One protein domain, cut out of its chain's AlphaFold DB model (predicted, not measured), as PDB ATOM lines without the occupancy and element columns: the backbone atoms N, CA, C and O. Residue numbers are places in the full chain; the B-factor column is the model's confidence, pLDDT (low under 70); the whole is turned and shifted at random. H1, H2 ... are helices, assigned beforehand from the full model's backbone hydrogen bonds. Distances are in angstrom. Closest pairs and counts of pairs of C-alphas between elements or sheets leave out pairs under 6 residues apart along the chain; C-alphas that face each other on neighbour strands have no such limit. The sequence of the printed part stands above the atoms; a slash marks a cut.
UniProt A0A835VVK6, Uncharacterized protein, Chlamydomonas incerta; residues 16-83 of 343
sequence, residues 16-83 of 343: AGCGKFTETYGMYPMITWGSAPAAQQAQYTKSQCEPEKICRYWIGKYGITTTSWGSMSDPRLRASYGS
ATOM      1  N   ALA A  16     -49.527  43.544 133.544       81.50
ATOM      2  CA  ALA A  16     -48.297  44.329 133.563       81.50
ATOM      3  C   ALA A  16     -47.084  43.495 133.128       81.50
ATOM      4  O   ALA A  16     -46.229  43.983 132.386       81.50
ATOM      5  N   GLY A  17     -47.026  42.236 133.563       85.88
ATOM      6  CA  GLY A  17     -46.025  41.259 133.170       85.88
ATOM      7  C   GLY A  17     -46.115  40.932 131.687       85.88
ATOM      8  O   GLY A  17     -45.105  41.024 130.999       85.88
ATOM      9  N   CYS A  18     -47.314  40.644 131.175       89.00
ATOM     10  CA  CYS A  18     -47.568  40.437 129.751       89.00
ATOM     11  C   CYS A  18     -47.136  41.651 128.925       89.00
ATOM     12  O   CYS A  18     -46.401  41.495 127.958       89.00
ATOM     13  N   GLY A  19     -47.514  42.857 129.352       87.31
ATOM     14  CA  GLY A  19     -47.127  44.100 128.697       87.31
ATOM     15  C   GLY A  19     -45.618  44.321 128.627       87.31
ATOM     16  O   GLY A  19     -45.051  44.480 127.545       87.31
ATOM     17  N   LYS A  20     -44.935  44.258 129.774       85.12
ATOM     18  CA  LYS A  20     -43.470  44.390 129.835       85.12
ATOM     19  C   LYS A  20     -42.770  43.297 129.035       85.12
ATOM     20  O   LYS A  20     -41.797  43.578 128.344       85.12
ATOM     21  N   PHE A  21     -43.267  42.066 129.115       89.50
ATOM     22  CA  PHE A  21     -42.750  40.932 128.362       89.50
ATOM     23  C   PHE A  21     -42.848  41.187 126.855       89.50
ATOM     24  O   PHE A  21     -41.850  41.064 126.148       89.50
ATOM     25  N   THR A  22     -44.010  41.634 126.371       87.88
ATOM     26  CA  THR A  22     -44.191  41.949 124.952       87.88
ATOM     27  C   THR A  22     -43.278  43.063 124.466       87.88
ATOM     28  O   THR A  22     -42.694  42.946 123.396       87.88
ATOM     29  N   GLU A  23     -43.066  44.108 125.260       84.94
ATOM     30  CA  GLU A  23     -42.149  45.187 124.888       84.94
ATOM     31  C   GLU A  23     -40.690  44.750 124.891       84.94
ATOM     32  O   GLU A  23     -39.949  45.077 123.968       84.94
ATOM     33  N   THR A  24     -40.296  43.975 125.905       86.38
ATOM     34  CA  THR A  24     -38.925  43.469 126.060       86.38
ATOM     35  C   THR A  24     -38.494  42.669 124.837       86.38
ATOM     36  O   THR A  24     -37.353  42.776 124.396       86.38
ATOM     37  N   TYR A  25     -39.414  41.890 124.267       85.69
ATOM     38  CA  TYR A  25     -39.143  41.037 123.113       85.69
ATOM     39  C   TYR A  25     -39.672  41.606 121.789       85.69
ATOM     40  O   TYR A  25     -39.659  40.899 120.783       85.69
ATOM     41  N   GLY A  26     -40.145  42.859 121.765       84.94
ATOM     42  CA  GLY A  26     -40.701  43.485 120.559       84.94
ATOM     43  C   GLY A  26     -41.867  42.699 119.944       84.94
ATOM     44  O   GLY A  26     -42.026  42.674 118.721       84.94
ATOM     45  N   MET A  27     -42.649  42.019 120.782       87.00
ATOM     46  CA  MET A  27     -43.801  41.213 120.400       87.00
ATOM     47  C   MET A  27     -45.055  42.077 120.378       87.00
ATOM     48  O   MET A  27     -45.588  42.464 121.408       87.00
ATOM     49  N   TYR A  28     -45.558  42.340 119.188       84.31
ATOM     50  CA  TYR A  28     -46.780  43.079 118.953       84.31
ATOM     51  C   TYR A  28     -47.828  42.065 118.494       84.31
ATOM     52  O   TYR A  28     -47.624  41.421 117.453       84.31
ATOM     53  N   PRO A  29     -48.914  41.861 119.262       80.50
ATOM     54  CA  PRO A  29     -49.965  40.926 118.880       80.50
ATOM     55  C   PRO A  29     -50.477  41.245 117.471       80.50
ATOM     56  O   PRO A  29     -50.521  42.414 117.071       80.50
ATOM     57  N   MET A  30     -50.800  40.200 116.707       75.88
ATOM     58  CA  MET A  30     -51.197  40.257 115.287       75.88
ATOM     59  C   MET A  30     -50.148  40.804 114.295       75.88
ATOM     60  O   MET A  30     -50.402  40.770 113.095       75.88
ATOM     61  N   ILE A  31     -48.981  41.278 114.750       82.44
ATOM     62  CA  ILE A  31     -47.936  41.846 113.878       82.44
ATOM     63  C   ILE A  31     -46.654  41.014 113.941       82.44
ATOM     64  O   ILE A  31     -46.246  40.436 112.940       82.44
ATOM     65  N   THR A  32     -46.015  40.938 115.111       83.38
ATOM     66  CA  THR A  32     -44.723  40.244 115.283       83.38
ATOM     67  C   THR A  32     -44.805  39.034 116.210       83.38
ATOM     68  O   THR A  32     -43.869  38.238 116.234       83.38
ATOM     69  N   TRP A  33     -45.916  38.847 116.936       84.00
ATOM     70  CA  TRP A  33     -46.100  37.711 117.852       84.00
ATOM     71  C   TRP A  33     -45.843  36.348 117.184       84.00
ATOM     72  O   TRP A  33     -45.069  35.553 117.711       84.00
ATOM     73  N   GLY A  34     -46.420  36.104 116.001       82.88
ATOM     74  CA  GLY A  34     -46.297  34.818 115.295       82.88
ATOM     75  C   GLY A  34     -44.886  34.506 114.780       82.88
ATOM     76  O   GLY A  34     -44.593  33.366 114.431       82.88
ATOM     77  N   SER A  35     -44.002  35.503 114.758       85.00
ATOM     78  CA  SER A  35     -42.598  35.370 114.355       85.00
ATOM     79  C   SER A  35     -41.628  35.447 115.540       85.00
ATOM     80  O   SER A  35     -40.417  35.380 115.339       85.00
ATOM     81  N   ALA A  36     -42.131  35.590 116.772       87.44
ATOM     82  CA  ALA A  36     -41.303  35.576 117.973       87.44
ATOM     83  C   ALA A  36     -40.666  34.187 118.182       87.44
ATOM     84  O   ALA A  36     -41.235  33.189 117.737       87.44
ATOM     85  N   PRO A  37     -39.522  34.060 118.874       91.88
ATOM     86  CA  PRO A  37     -38.939  32.744 119.108       91.88
ATOM     87  C   PRO A  37     -39.851  31.856 119.977       91.88
ATOM     88  O   PRO A  37     -40.665  32.340 120.770       91.88
ATOM     89  N   ALA A  38     -39.722  30.534 119.828       89.94
ATOM     90  CA  ALA A  38     -40.663  29.557 120.393       89.94
ATOM     91  C   ALA A  38     -40.821  29.653 121.922       89.94
ATOM     92  O   ALA A  38     -41.922  29.484 122.444       89.94
ATOM     93  N   ALA A  39     -39.743  29.974 122.644       86.00
ATOM     94  CA  ALA A  39     -39.787  30.155 124.095       86.00
ATOM     95  C   ALA A  39     -40.696  31.329 124.497       86.00
ATOM     96  O   ALA A  39     -41.449  31.240 125.468       86.00
ATOM     97  N   GLN A  40     -40.669  32.416 123.726       90.25
ATOM     98  CA  GLN A  40     -41.481  33.590 123.986       90.25
ATOM     99  C   GLN A  40     -42.945  33.361 123.619       90.25
ATOM    100  O   GLN A  40     -43.828  33.751 124.382       90.25
ATOM    101  N   GLN A  41     -43.210  32.678 122.501       88.94
ATOM    102  CA  GLN A  41     -44.568  32.262 122.151       88.94
ATOM    103  C   GLN A  41     -45.161  31.354 123.237       88.94
ATOM    104  O   GLN A  41     -46.289  31.570 123.674       88.94
ATOM    105  N   ALA A  42     -44.381  30.388 123.737       88.50
ATOM    106  CA  ALA A  42     -44.809  29.496 124.810       88.50
ATOM    107  C   ALA A  42     -45.149  30.265 126.095       88.50
ATOM    108  O   ALA A  42     -46.199  30.024 126.691       88.50
ATOM    109  N   GLN A  43     -44.308  31.224 126.499       88.56
ATOM    110  CA  GLN A  43     -44.560  32.047 127.683       88.56
ATOM    111  C   GLN A  43     -45.800  32.932 127.533       88.56
ATOM    112  O   GLN A  43     -46.607  33.051 128.459       88.56
ATOM    113  N   TYR A  44     -45.954  33.537 126.360       89.19
ATOM    114  CA  TYR A  44     -47.074  34.397 126.018       89.19
ATOM    115  C   TYR A  44     -48.409  33.637 126.052       89.19
ATOM    116  O   TYR A  44     -49.357  34.074 126.707       89.19
ATOM    117  N   THR A  45     -48.457  32.460 125.418       88.69
ATOM    118  CA  THR A  45     -49.632  31.576 125.396       88.69
ATOM    119  C   THR A  45     -49.948  31.045 126.788       88.69
ATOM    120  O   THR A  45     -51.089  31.134 127.239       88.69
ATOM    121  N   LYS A  46     -48.933  30.562 127.517       88.25
ATOM    122  CA  LYS A  46     -49.086  30.078 128.897       88.25
ATOM    123  C   LYS A  46     -49.659  31.151 129.822       88.25
ATOM    124  O   LYS A  46     -50.453  30.848 130.706       88.25
ATOM    125  N   SER A  47     -49.255  32.399 129.610       87.38
ATOM    126  CA  SER A  47     -49.690  33.537 130.418       87.38
ATOM    127  C   SER A  47     -51.010  34.150 129.960       87.38
ATOM    128  O   SER A  47     -51.501  35.069 130.616       87.38
ATOM    129  N   GLN A  48     -51.595  33.664 128.860       88.50
ATOM    130  CA  GLN A  48     -52.794  34.233 128.245       88.50
ATOM    131  C   GLN A  48     -52.660  35.747 128.035       88.50
ATOM    132  O   GLN A  48     -53.518  36.525 128.444       88.50
ATOM    133  N   CYS A  49     -51.559  36.181 127.424       85.75
ATOM    134  CA  CYS A  49     -51.308  37.596 127.150       85.75
ATOM    135  C   CYS A  49     -52.180  38.172 126.012       85.75
ATOM    136  O   CYS A  49     -51.820  39.175 125.425       85.75
ATOM    137  N   GLU A  50     -53.333  37.582 125.705       76.69
ATOM    138  CA  GLU A  50     -54.241  38.016 124.635       76.69
ATOM    139  C   GLU A  50     -55.535  38.619 125.196       76.69
ATOM    140  O   GLU A  50     -55.877  38.446 126.370       76.69
ATOM    141  N   PRO A  51     -56.301  39.306 124.343       73.00
ATOM    142  CA  PRO A  51     -56.134  40.723 124.026       73.00
ATOM    143  C   PRO A  51     -56.322  41.634 125.250       73.00
ATOM    144  O   PRO A  51     -55.694  42.685 125.344       73.00
ATOM    145  N   GLU A  52     -57.110  41.218 126.240       81.94
ATOM    146  CA  GLU A  52     -57.462  42.040 127.400       81.94
ATOM    147  C   GLU A  52     -56.228  42.509 128.184       81.94
ATOM    148  O   GLU A  52     -56.104  43.694 128.504       81.94
ATOM    149  N   LYS A  53     -55.291  41.599 128.479       85.81
ATOM    150  CA  LYS A  53     -54.097  41.909 129.285       85.81
ATOM    151  C   LYS A  53     -53.205  42.955 128.620       85.81
ATOM    152  O   LYS A  53     -52.737  43.880 129.286       85.81
ATOM    153  N   ILE A  54     -53.011  42.835 127.310       87.12
ATOM    154  CA  ILE A  54     -52.172  43.747 126.530       87.12
ATOM    155  C   ILE A  54     -52.883  45.073 126.283       87.12
ATOM    156  O   ILE A  54     -52.275  46.125 126.470       87.12
ATOM    157  N   CYS A  55     -54.182  45.057 125.976       83.88
ATOM    158  CA  CYS A  55     -54.957  46.284 125.822       83.88
ATOM    159  C   CYS A  55     -54.994  47.085 127.133       83.88
ATOM    160  O   CYS A  55     -54.713  48.282 127.113       83.88
ATOM    161  N   ARG A  56     -55.244  46.443 128.286       81.12
ATOM    162  CA  ARG A  56     -55.198  47.102 129.607       81.12
ATOM    163  C   ARG A  56     -53.826  47.705 129.895       81.12
ATOM    164  O   ARG A  56     -53.741  48.829 130.388       81.12
ATOM    165  N   TYR A  57     -52.758  46.980 129.568       84.31
ATOM    166  CA  TYR A  57     -51.400  47.488 129.717       84.31
ATOM    167  C   TYR A  57     -51.142  48.714 128.837       84.31
ATOM    168  O   TYR A  57     -50.614  49.712 129.321       84.31
ATOM    169  N   TRP A  58     -51.547  48.680 127.568       81.00
ATOM    170  CA  TRP A  58     -51.342  49.800 126.660       81.00
ATOM    171  C   TRP A  58     -52.195  51.022 127.005       81.00
ATOM    172  O   TRP A  58     -51.692  52.140 126.941       81.00
ATOM    173  N   ILE A  59     -53.447  50.833 127.427       79.44
ATOM    174  CA  ILE A  59     -54.299  51.916 127.943       79.44
ATOM    175  C   ILE A  59     -53.625  52.564 129.155       79.44
ATOM    176  O   ILE A  59     -53.483  53.783 129.198       79.44
ATOM    177  N   GLY A  60     -53.148  51.753 130.105       71.69
ATOM    178  CA  GLY A  60     -52.505  52.246 131.322       71.69
ATOM    179  C   GLY A  60     -51.154  52.924 131.081       71.69
ATOM    180  O   GLY A  60     -50.866  53.947 131.693       71.69
ATOM    181  N   LYS A  61     -50.318  52.381 130.190       76.00
ATOM    182  CA  LYS A  61     -48.966  52.897 129.932       76.00
ATOM    183  C   LYS A  61     -48.941  54.062 128.945       76.00
ATOM    184  O   LYS A  61     -48.172  55.000 129.134       76.00
ATOM    185  N   TYR A  62     -49.727  53.978 127.878       72.81
ATOM    186  CA  TYR A  62     -49.685  54.921 126.760       72.81
ATOM    187  C   TYR A  62     -50.887  55.872 126.731       72.81
ATOM    188  O   TYR A  62     -50.985  56.687 125.818       72.81
ATOM    189  N   GLY A  63     -51.810  55.772 127.697       70.69
ATOM    190  CA  GLY A  63     -53.004  56.620 127.743       70.69
ATOM    191  C   GLY A  63     -53.887  56.451 126.505       70.69
ATOM    192  O   GLY A  63     -54.490  57.414 126.025       70.69
ATOM    193  N   ILE A  64     -53.906  55.249 125.921       72.88
ATOM    194  CA  ILE A  64     -54.645  55.009 124.683       72.88
ATOM    195  C   ILE A  64     -56.133  55.001 124.987       72.88
ATOM    196  O   ILE A  64     -56.615  54.292 125.866       72.88
ATOM    197  N   THR A  65     -56.865  55.759 124.195       71.31
ATOM    198  CA  THR A  65     -58.317  55.817 124.196       71.31
ATOM    199  C   THR A  65     -58.835  55.323 122.849       71.31
ATOM    200  O   THR A  65     -58.083  55.099 121.894       71.31
ATOM    201  N   THR A  66     -60.154  55.193 122.733       66.25
ATOM    202  CA  THR A  66     -60.808  54.856 121.461       66.25
ATOM    203  C   THR A  66     -60.539  55.880 120.350       66.25
ATOM    204  O   THR A  66     -60.674  55.527 119.175       66.25
ATOM    205  N   THR A  67     -60.112  57.100 120.698       68.06
ATOM    206  CA  THR A  67     -59.828  58.208 119.773       68.06
ATOM    207  C   THR A  67     -58.334  58.520 119.617       68.06
ATOM    208  O   THR A  67     -57.949  59.023 118.566       68.06
ATOM    209  N   SER A  68     -57.473  58.188 120.591       69.00
ATOM    210  CA  SER A  68     -56.036  58.537 120.563       69.00
ATOM    211  C   SER A  68     -55.111  57.471 119.958       69.00
ATOM    212  O   SER A  68     -53.942  57.745 119.698       69.00
ATOM    213  N   TRP A  69     -55.599  56.258 119.675       69.94
ATOM    214  CA  TRP A  69     -54.748  55.181 119.139       69.94
ATOM    215  C   TRP A  69     -54.155  55.494 117.746       69.94
ATOM    216  O   TRP A  69     -53.051  55.058 117.423       69.94
ATOM    217  N   GLY A  70     -54.849  56.285 116.919       70.31
ATOM    218  CA  GLY A  70     -54.364  56.696 115.593       70.31
ATOM    219  C   GLY A  70     -53.178  57.671 115.635       70.31
ATOM    220  O   GLY A  70     -52.410  57.745 114.671       70.31
ATOM    221  N   SER A  71     -53.003  58.375 116.760       72.56
ATOM    222  CA  SER A  71     -51.950  59.370 116.997       72.56
ATOM    223  C   SER A  71     -50.786  58.842 117.845       72.56
ATOM    224  O   SER A  71     -49.959  59.625 118.309       72.56
ATOM    225  N   MET A  72     -50.700  57.526 118.056       71.38
ATOM    226  CA  MET A  72     -49.588  56.909 118.780       71.38
ATOM    227  C   MET A  72     -48.255  57.076 118.044       71.38
ATOM    228  O   MET A  72     -48.182  56.934 116.823       71.38
ATOM    229  N   SER A  73     -47.188  57.312 118.812       70.56
ATOM    230  CA  SER A  73     -45.834  57.517 118.291       70.56
ATOM    231  C   SER A  73     -45.153  56.236 117.801       70.56
ATOM    232  O   SER A  73     -44.297  56.327 116.927       70.56
ATOM    233  N   ASP A  74     -45.513  55.056 118.325       75.81
ATOM    234  CA  ASP A  74     -45.039  53.762 117.805       75.81
ATOM    235  C   ASP A  74     -46.024  53.232 116.742       75.81
ATOM    236  O   ASP A  74     -47.153  52.845 117.081       75.81
ATOM    237  N   PRO A  75     -45.623  53.164 115.456       76.19
ATOM    238  CA  PRO A  75     -46.478  52.667 114.381       76.19
ATOM    239  C   PRO A  75     -46.937  51.219 114.577       76.19
ATOM    240  O   PRO A  75     -48.002  50.856 114.078       76.19
ATOM    241  N   ARG A  76     -46.167  50.394 115.302       75.19
ATOM    242  CA  ARG A  76     -46.498  48.984 115.560       75.19
ATOM    243  C   ARG A  76     -47.614  48.857 116.586       75.19
ATOM    244  O   ARG A  76     -48.522  48.063 116.380       75.19
ATOM    245  N   LEU A  77     -47.606  49.693 117.626       75.25
ATOM    246  CA  LEU A  77     -48.715  49.762 118.581       75.25
ATOM    247  C   LEU A  77     -49.999  50.241 117.903       75.25
ATOM    248  O   LEU A  77     -51.050  49.641 118.104       75.25
ATOM    249  N   ARG A  78     -49.910  51.265 117.044       79.25
ATOM    250  CA  ARG A  78     -51.050  51.738 116.243       79.25
ATOM    251  C   ARG A  78     -51.613  50.632 115.348       79.25
ATOM    252  O   ARG A  78     -52.826  50.436 115.312       79.25
ATOM    253  N   ALA A  79     -50.741  49.915 114.638       73.31
ATOM    254  CA  ALA A  79     -51.125  48.824 113.746       73.31
ATOM    255  C   ALA A  79     -51.765  47.656 114.512       73.31
ATOM    256  O   ALA A  79     -52.835  47.189 114.130       73.31
ATOM    257  N   SER A  80     -51.168  47.234 115.630       77.06
ATOM    258  CA  SER A  80     -51.755  46.208 116.492       77.06
ATOM    259  C   SER A  80     -53.086  46.651 117.091       77.06
ATOM    260  O   SER A  80     -54.045  45.893 117.034       77.06
ATOM    261  N   TYR A  81     -53.208  47.872 117.608       75.12
ATOM    262  CA  TYR A  81     -54.457  48.360 118.201       75.12
ATOM    263  C   TYR A  81     -55.604  48.448 117.181       75.12
ATOM    264  O   TYR A  81     -56.753  48.155 117.511       75.12
ATOM    265  N   GLY A  82     -55.291  48.855 115.944       66.06
ATOM    266  CA  GLY A  82     -56.238  48.921 114.829       66.06
ATOM    267  C   GLY A  82     -56.579  47.564 114.201       66.06
ATOM    268  O   GLY A  82     -57.569  47.469 113.478       66.06
ATOM    269  N   SER A  83     -55.787  46.521 114.479       63.97
ATOM    270  CA  SER A  83     -56.109  45.135 114.126       63.97
ATOM    271  C   SER A  83     -57.287  44.600 114.956       63.97
ATOM    272  O   SER A  83     -57.764  45.239 115.895       63.97
TER     273      SER A  83
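What this domain is: This is residues 16 to 83 of the 343 residues of an uncharacterized protein of Chlamydomonas incerta (UniProt A0A835VVK6). Four short helices are strung out along an elongated body with few helix-to-helix contacts: H3 and H1 meet at a wide angle, H2 runs beside H1 the opposite way, near it but not clearly touching, and H4 lies near H3. Two long loops complete the shape: residues 25 to 37 run from H1 to H2, and residues 63 to 74 fold back from H3 to H4, with Thr 67 at the far end from H2. The printed part has 68 residues with four named helices in the order H1, H2, H3, H4 and no named strand; the class is all helix, with 37 residues in the named helices. The whole is compact, with a radius of gyration of the C-alphas of 11.4 A, and its C-alphas span 34 by 20 by 18 A along the three main axes.

Where its parts are: The longest helix is H3, residues 52 to 62, 15.1 A from first to last C-alpha; it begins at C-alpha 52 at (-57.462, 42.040, 127.400). H1, residues 16 to 24, is 12.0 A long and begins at C-alpha 16 at (-48.297, 44.329, 133.563). H2, residues 38 to 46, is 12.0 A long as well. H4, residues 75 to 82, is 10.5 A long and ends at C-alpha 82 at (-56.238, 48.921, 114.829).

How they stand to each other: H3 and H1 touch, with 8 pairs of C-alphas within 8 A; the closest are those of Ile 54 and Gly 19, 5.5 A apart. Their lines stand about perpendicular at 72 degrees, only just past a steep tilt. H1 and H2 are close but not clearly touching; their closest C-alphas, those of Cys 18 and Tyr 44, are 7.1 A apart. They run opposite ways at a shallow tilt of 18 degrees. H3 and H4 are also close but not clearly touching, the closest C-alphas being those of Cys 55 and Tyr 81, 7.9 A apart. They run opposite ways at a steep tilt of 48 degrees. H2 and H3 are apart, although a tight link of 5 residues joins them. H4 is apart from H1 and from H2. In H1, H2, H3 and H4 every O i to N i+4 pair is within hydrogen-bond range.

The domain as a whole: The two C-alphas farthest apart are those of Ala 39 and Thr 67, 34.7 A. The links from H1 to H2, 13 residues, and from H3 to H4, 12 residues, are long. The printed part has no cut. Its mean pLDDT is 80.6, and the model's confidence is under 70 at residues 66 to 69 and 82 to 83, of which 82 belongs to H4.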